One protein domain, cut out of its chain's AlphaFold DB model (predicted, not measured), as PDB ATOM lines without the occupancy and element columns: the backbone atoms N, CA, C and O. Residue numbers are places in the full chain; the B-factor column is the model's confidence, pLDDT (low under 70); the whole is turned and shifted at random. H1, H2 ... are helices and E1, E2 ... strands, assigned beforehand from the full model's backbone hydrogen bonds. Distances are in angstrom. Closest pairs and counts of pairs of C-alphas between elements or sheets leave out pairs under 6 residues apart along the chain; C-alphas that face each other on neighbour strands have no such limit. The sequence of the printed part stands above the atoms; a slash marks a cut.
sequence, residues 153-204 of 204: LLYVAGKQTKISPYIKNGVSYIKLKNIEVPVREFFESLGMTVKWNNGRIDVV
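AT A GLANCE: This is residues 153 to 204 of the 204 residues of the protein "Peptidoglycan hydrolase" of Peptoniphilus asaccharolyticus DSM 20463 (UniProt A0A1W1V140). Two small twisted sheets form the two sides of a rounded body: a four-stranded one, E2 E1 E7 E6, and a three-stranded one, E3 E4 E5. The short helix H1 bridges them, while E2 runs on into E3 as a second connection. The 52 printed residues hold seven named strands and one named helix, ordered E1 E2 E3 E4 E5 H1 E6 E7: mostly strand, the larger sheet mixed, the smaller antiparallel. The whole is compact, with a radius of gyration of the C-alphas of 10.5 A and spans of 26 by 22 by 21 A.

HOW THE PARTS SIT: Look first at E1, residues 153 to 156, parallel to E7, residues 200 to 203, with N 155 and O 201 3.0 A apart. E2, residues 159 to 163, forms a hairpin with E1; N 154 and O 161 are 2.8 A apart. E6, residues 194 to 197, forms a hairpin with E7; N 195 and O 202 are 2.8 A apart. H1, residues 183 to 189, is on this sheet at a height of 7.9 A; the closest C-alphas of H1 and E6 are Arg 184 and Val 194, 6.0 A apart. Every O i to N i+4 pair in H1 is within hydrogen-bond range. H1 is also on the sheet of E3, residues 166 to 168, E4, residues 171 to 176, and E5, residues 179 to 182, at a height of 6.0 A. These three make a meander, each strand the antiparallel neighbour of the one before; N 173 and O 166 are 2.8 A apart, N 174 and O 181 2.9 A.

IN THESE COORDINATES: Find C-alpha 153 at (222.369, 231.501, 213.377), where E1 begins, and C-alpha 203 at (219.852, 241.547, 215.804), where E7 ends. E4 covers 15.8 A, E2 12.8 A and H1 10.1 A from first to last C-alpha.

THE WHOLE: The C-alphas of Gly 158 and Asn 169 are the farthest apart, at 29.6 A. The printed part has no cut, and its links are tight. Residues 170 to 171 and 198 to 199 have pLDDT under 70.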
ATOM      1  N   LEU A 153     221.875 230.968 212.114       74.81
ATOM      2  CA  LEU A 153     222.369 231.501 213.377       74.81
ATOM      3  C   LEU A 153     221.713 232.859 213.609       74.81
ATOM      4  O   LEU A 153     221.838 233.775 212.794       74.81
ATOM      5  N   LEU A 154     220.989 232.954 214.717       79.12
ATOM      6  CA  LEU A 154     220.438 234.189 215.243       79.12
ATOM      7  C   LEU A 154     221.412 234.736 216.283       79.12
ATOM      8  O   LEU A 154     221.642 234.077 217.299       79.12
ATOM      9  N   TYR A 155     221.952 235.925 216.034       78.56
ATOM     10  CA  TYR A 155     222.783 236.655 216.985       78.56
ATOM     11  C   TYR A 155     221.955 237.765 217.622       78.56
ATOM     12  O   TYR A 155     221.451 238.630 216.914       78.56
ATOM     13  N   VAL A 156     221.818 237.737 218.947       79.44
ATOM     14  CA  VAL A 156     221.132 238.770 219.735       79.44
ATOM     15  C   VAL A 156     222.082 239.207 220.840       79.44
ATOM     16  O   VAL A 156     222.477 238.381 221.666       79.44
ATOM     17  N   ALA A 157     222.474 240.485 220.851       74.75
ATOM     18  CA  ALA A 157     223.330 241.070 221.892       74.75
ATOM     19  C   ALA A 157     224.589 240.224 222.217       74.75
ATOM     20  O   ALA A 157     224.912 239.961 223.377       74.75
ATOM     21  N   GLY A 158     225.274 239.723 221.182       71.12
ATOM     22  CA  GLY A 158     226.498 238.919 221.314       71.12
ATOM     23  C   GLY A 158     226.295 237.435 221.652       71.12
ATOM     24  O   GLY A 158     227.269 236.686 221.689       71.12
ATOM     25  N   LYS A 159     225.055 236.969 221.856       76.00
ATOM     26  CA  LYS A 159     224.728 235.544 222.043       76.00
ATOM     27  C   LYS A 159     224.175 234.951 220.752       76.00
ATOM     28  O   LYS A 159     223.384 235.600 220.076       76.00
ATOM     29  N   GLN A 160     224.557 233.713 220.434       83.25
ATOM     30  CA  GLN A 160     224.079 233.008 219.239       83.25
ATOM     31  C   GLN A 160     223.160 231.836 219.583       83.25
ATOM     32  O   GLN A 160     223.404 231.105 220.545       83.25
ATOM     33  N   THR A 161     222.131 231.621 218.767       80.38
ATOM     34  CA  THR A 161     221.280 230.429 218.825       80.38
ATOM     35  C   THR A 161     220.897 229.950 217.429       80.38
ATOM     36  O   THR A 161     220.866 230.726 216.474       80.38
ATOM     37  N   LYS A 162     220.612 228.654 217.299       80.81
ATOM     38  CA  LYS A 162     220.148 228.046 216.050       80.81
ATOM     39  C   LYS A 162     218.635 228.195 215.944       80.81
ATOM     40  O   LYS A 162     217.904 227.732 216.816       80.81
ATOM     41  N   ILE A 163     218.168 228.787 214.853       77.75
ATOM     42  CA  ILE A 163     216.744 228.918 214.531       77.75
ATOM     43  C   ILE A 163     216.449 228.259 213.186       77.75
ATOM     44  O   ILE A 163     217.314 228.201 212.321       77.75
ATOM     45  N   SER A 164     215.222 227.783 212.989       75.81
ATOM     46  CA  SER A 164     214.747 227.267 211.698       75.81
ATOM     47  C   SER A 164     213.775 228.271 211.073       75.81
ATOM     48  O   SER A 164     212.560 228.080 211.189       75.81
ATOM     49  N   PRO A 165     214.263 229.383 210.493       75.25
ATOM     50  CA  PRO A 165     213.380 230.366 209.901       75.25
ATOM     51  C   PRO A 165     212.774 229.830 208.604       75.25
ATOM     52  O   PRO A 165     213.401 229.074 207.864       75.25
ATOM     53  N   TYR A 166     211.556 230.258 208.303       74.19
ATOM     54  CA  TYR A 166     210.898 229.981 207.032       74.19
ATOM     55  C   TYR A 166     210.225 231.241 206.505       74.19
ATOM     56  O   TYR A 166     209.864 232.137 207.260       74.19
ATOM     57  N   ILE A 167     210.074 231.320 205.186       73.25
ATOM     58  CA  ILE A 167     209.478 232.479 204.525       73.25
ATOM     59  C   ILE A 167     208.024 232.163 204.183       73.25
ATOM     60  O   ILE A 167     207.746 231.158 203.527       73.25
ATOM     61  N   LYS A 168     207.106 233.044 204.583       70.56
ATOM     62  CA  LYS A 168     205.680 233.008 204.235       70.56
ATOM     63  C   LYS A 168     205.299 234.398 203.726       70.56
ATOM     64  O   LYS A 168     205.513 235.384 204.420       70.56
ATOM     65  N   ASN A 169     204.811 234.486 202.487       71.94
ATOM     66  CA  ASN A 169     204.442 235.748 201.824       71.94
ATOM     67  C   ASN A 169     205.544 236.833 201.842       71.94
ATOM     68  O   ASN A 169     205.259 238.009 202.027       71.94
ATOM     69  N   GLY A 170     206.815 236.443 201.680       65.69
ATOM     70  CA  GLY A 170     207.951 237.378 201.683       65.69
ATOM     71  C   GLY A 170     208.431 237.817 203.072       65.69
ATOM     72  O   GLY A 170     209.438 238.511 203.173       65.69
ATOM     73  N   VAL A 171     207.777 237.367 204.145       68.56
ATOM     74  CA  VAL A 171     208.159 237.658 205.533       68.56
ATOM     75  C   VAL A 171     208.874 236.447 206.135       68.56
ATOM     76  O   VAL A 171     208.448 235.306 205.948       68.56
ATOM     77  N   SER A 172     209.984 236.687 206.840       77.38
ATOM     78  CA  SER A 172     210.712 235.648 207.582       77.38
ATOM     79  C   SER A 172     210.036 235.384 208.926       77.38
ATOM     80  O   SER A 172     209.902 236.306 209.729       77.38
ATOM     81  N   TYR A 173     209.674 234.133 209.191       83.88
ATOM     82  CA  TYR A 173     209.066 233.664 210.436       83.88
ATOM     83  C   TYR A 173     209.979 232.686 211.167       83.88
ATOM     84  O   TYR A 173     210.710 231.922 210.541       83.88
ATOM     85  N   ILE A 174     209.881 232.664 212.494       84.50
ATOM     86  CA  ILE A 174     210.373 231.581 213.350       84.50
ATOM     87  C   ILE A 174     209.197 230.936 214.075       84.50
ATOM     88  O   ILE A 174     208.207 231.592 214.398       84.50
ATOM     89  N   LYS A 175     209.309 229.635 214.350       79.06
ATOM     90  CA  LYS A 175     208.307 228.904 215.125       79.06
ATOM     91  C   LYS A 175     208.763 228.788 216.576       79.06
ATOM     92  O   LYS A 175     209.745 228.106 216.863       79.06
ATOM     93  N   LEU A 176     208.041 229.431 217.488       72.00
ATOM     94  CA  LEU A 176     208.242 229.303 218.930       72.00
ATOM     95  C   LEU A 176     207.097 228.463 219.497       72.00
ATOM     96  O   LEU A 176     205.970 228.936 219.642       72.00
ATOM     97  N   LYS A 177     207.372 227.184 219.785       74.38
ATOM     98  CA  LYS A 177     206.351 226.178 220.135       74.38
ATOM     99  C   LYS A 177     205.263 226.091 219.046       74.38
ATOM    100  O   LYS A 177     205.523 225.555 217.972       74.38
ATOM    101  N   ASN A 178     204.077 226.647 219.305       73.50
ATOM    102  CA  ASN A 178     202.927 226.653 218.394       73.50
ATOM    103  C   ASN A 178     202.625 228.037 217.799       73.50
ATOM    104  O   ASN A 178     201.618 228.188 217.117       73.50
ATOM    105  N   ILE A 179     203.477 229.033 218.051       72.81
ATOM    106  CA  ILE A 179     203.277 230.407 217.592       72.81
ATOM    107  C   ILE A 179     204.255 230.695 216.452       72.81
ATOM    108  O   ILE A 179     205.462 230.468 216.577       72.81
ATOM    109  N   GLU A 180     203.717 231.174 215.331       82.88
ATOM    110  CA  GLU A 180     204.496 231.699 214.210       82.88
ATOM    111  C   GLU A 180     204.807 233.171 214.495       82.88
ATOM    112  O   GLU A 180     203.889 233.976 214.637       82.88
ATOM    113  N   VAL A 181     206.088 233.523 214.592       84.25
ATOM    114  CA  VAL A 181     206.516 234.886 214.928       84.25
ATOM    115  C   VAL A 181     207.295 235.487 213.759       84.25
ATOM    116  O   VAL A 181     208.312 234.909 213.364       84.25
ATOM    117  N   PRO A 182     206.856 236.623 213.189       88.19
ATOM    118  CA  PRO A 182     207.618 237.342 212.175       88.19
ATOM    119  C   PRO A 182     208.901 237.905 212.796       88.19
ATOM    120  O   PRO A 182     208.860 238.714 213.718       88.19
ATOM    121  N   VAL A 183     210.056 237.461 212.298       83.94
ATOM    122  CA  VAL A 183     211.375 237.736 212.897       83.94
ATOM    123  C   VAL A 183     211.649 239.231 212.969       83.94
ATOM    124  O   VAL A 183     212.023 239.733 214.023       83.94
ATOM    125  N   ARG A 184     211.457 239.939 211.849       84.75
ATOM    126  CA  ARG A 184     211.729 241.376 211.763       84.75
ATOM    127  C   ARG A 184     210.863 242.155 212.749       84.75
ATOM    128  O   ARG A 184     211.385 242.852 213.604       84.75
ATOM    129  N   GLU A 185     209.555 241.970 212.632       81.69
ATOM    130  CA  GLU A 185     208.549 242.687 213.411       81.69
ATOM    131  C   GLU A 185     208.712 242.441 214.912       81.69
ATOM    132  O   GLU A 185     208.662 243.384 215.691       81.69
ATOM    133  N   PHE A 186     208.997 241.204 215.326       86.31
ATOM    134  CA  PHE A 186     209.213 240.899 216.736       86.31
ATOM    135  C   PHE A 186     210.410 241.659 217.317       86.31
ATOM    136  O   PHE A 186     210.266 242.338 218.329       86.31
ATOM    137  N   PHE A 187     211.582 241.586 216.683       84.25
ATOM    138  CA  PHE A 187     212.788 242.224 217.218       84.25
ATOM    139  C   PHE A 187     212.773 243.751 217.060       84.25
ATOM    140  O   PHE A 187     213.203 244.452 217.973       84.25
ATOM    141  N   GLU A 188     212.208 244.277 215.971       84.38
ATOM    142  CA  GLU A 188     212.014 245.724 215.801       84.38
ATOM    143  C   GLU A 188     210.988 246.281 216.801       84.38
ATOM    144  O   GLU A 188     211.171 247.395 217.290       84.38
ATOM    145  N   SER A 189     209.984 245.495 217.222       81.75
ATOM    146  CA  SER A 189     209.062 245.896 218.303       81.75
ATOM    147  C   SER A 189     209.753 246.043 219.666       81.75
ATOM    148  O   SER A 189     209.291 246.793 220.522       81.75
ATOM    149  N   LEU A 190     210.891 245.365 219.851       83.19
ATOM    150  CA  LEU A 190     211.749 245.461 221.035       83.19
ATOM    151  C   LEU A 190     212.816 246.564 220.907       83.19
ATOM    152  O   LEU A 190     213.694 246.660 221.764       83.19
ATOM    153  N   GLY A 191     212.764 247.382 219.848       82.25
ATOM    154  CA  GLY A 191     213.721 248.459 219.588       82.25
ATOM    155  C   GLY A 191     215.055 247.997 218.993       82.25
ATOM    156  O   GLY A 191     216.010 248.769 218.992       82.25
ATOM    157  N   MET A 192     215.139 246.758 218.502       84.69
ATOM    158  CA  MET A 192     216.359 246.195 217.915       84.69
ATOM    159  C   MET A 192     216.347 246.300 216.388       84.69
ATOM    160  O   MET A 192     215.298 246.282 215.750       84.69
ATOM    161  N   THR A 193     217.522 246.347 215.769       83.25
ATOM    162  CA  THR A 193     217.680 246.377 214.311       83.25
ATOM    163  C   THR A 193     218.001 244.990 213.773       83.25
ATOM    164  O   THR A 193     218.999 244.388 214.166       83.25
ATOM    165  N   VAL A 194     217.218 244.513 212.800       83.31
ATOM    166  CA  VAL A 194     217.442 243.202 212.171       83.31
ATOM    167  C   VAL A 194     218.127 243.339 210.808       83.31
ATOM    168  O   VAL A 194     217.662 244.071 209.927       83.31
ATOM    169  N   LYS A 195     219.221 242.595 210.602       83.50
ATOM    170  CA  LYS A 195     219.970 242.503 209.337       83.50
ATOM    171  C   LYS A 195     220.126 241.045 208.900       83.50
ATOM    172  O   LYS A 195     220.388 240.165 209.716       83.50
ATOM    173  N   TRP A 196     219.993 240.799 207.598       78.56
ATOM    174  CA  TRP A 196     220.174 239.479 206.987       78.56
ATOM    175  C   TRP A 196     221.510 239.464 206.257       78.56
ATOM    176  O   TRP A 196     221.713 240.262 205.347       78.56
ATOM    177  N   ASN A 197     222.401 238.551 206.637       74.50
ATOM    178  CA  ASN A 197     223.748 238.443 206.081       74.50
ATOM    179  C   ASN A 197     224.048 236.979 205.740       74.50
ATOM    180  O   ASN A 197     224.307 236.197 206.645       74.50
ATOM    181  N   ASN A 198     223.998 236.596 204.457       61.88
ATOM    182  CA  ASN A 198     224.422 235.280 203.937       61.88
ATOM    183  C   ASN A 198     224.137 234.077 204.873       61.88
ATOM    184  O   ASN A 198     225.053 233.368 205.280       61.88
ATOM    185  N   GLY A 199     222.867 233.854 205.241       62.88
ATOM    186  CA  GLY A 199     222.447 232.731 206.104       62.88
ATOM    187  C   GLY A 199     222.455 233.009 207.617       62.88
ATOM    188  O   GLY A 199     222.083 232.138 208.405       62.88
ATOM    189  N   ARG A 200     222.821 234.226 208.033       76.19
ATOM    190  CA  ARG A 200     222.787 234.728 209.414       76.19
ATOM    191  C   ARG A 200     221.735 235.824 209.577       76.19
ATOM    192  O   ARG A 200     221.532 236.634 208.669       76.19
ATOM    193  N   ILE A 201     221.102 235.859 210.749       81.81
ATOM    194  CA  ILE A 201     220.254 236.973 211.186       81.81
ATOM    195  C   ILE A 201     220.969 237.672 212.344       81.81
ATOM    196  O   ILE A 201     221.171 237.076 213.403       81.81
ATOM    197  N   ASP A 202     221.361 238.924 212.124       81.31
ATOM    198  CA  ASP A 202     221.954 239.785 213.143       81.31
ATOM    199  C   ASP A 202     220.883 240.701 213.721       81.31
ATOM    200  O   ASP A 202     220.220 241.427 212.977       81.31
ATOM    201  N   VAL A 203     220.730 240.667 215.040       83.38
ATOM    202  CA  VAL A 203     219.852 241.547 215.804       83.38
ATOM    203  C   VAL A 203     220.723 242.375 216.743       83.38
ATOM    204  O   VAL A 203     221.384 241.822 217.631       83.38
ATOM    205  N   VAL A 204     220.754 243.686 216.502       80.69
ATOM    206  CA  VAL A 204     221.602 244.658 217.212       80.69
ATOM    207  C   VAL A 204     220.748 245.671 217.949       80.69
ATOM    208  O   VAL A 204     219.770 246.147 217.329       80.69
TER     209      VAL A 204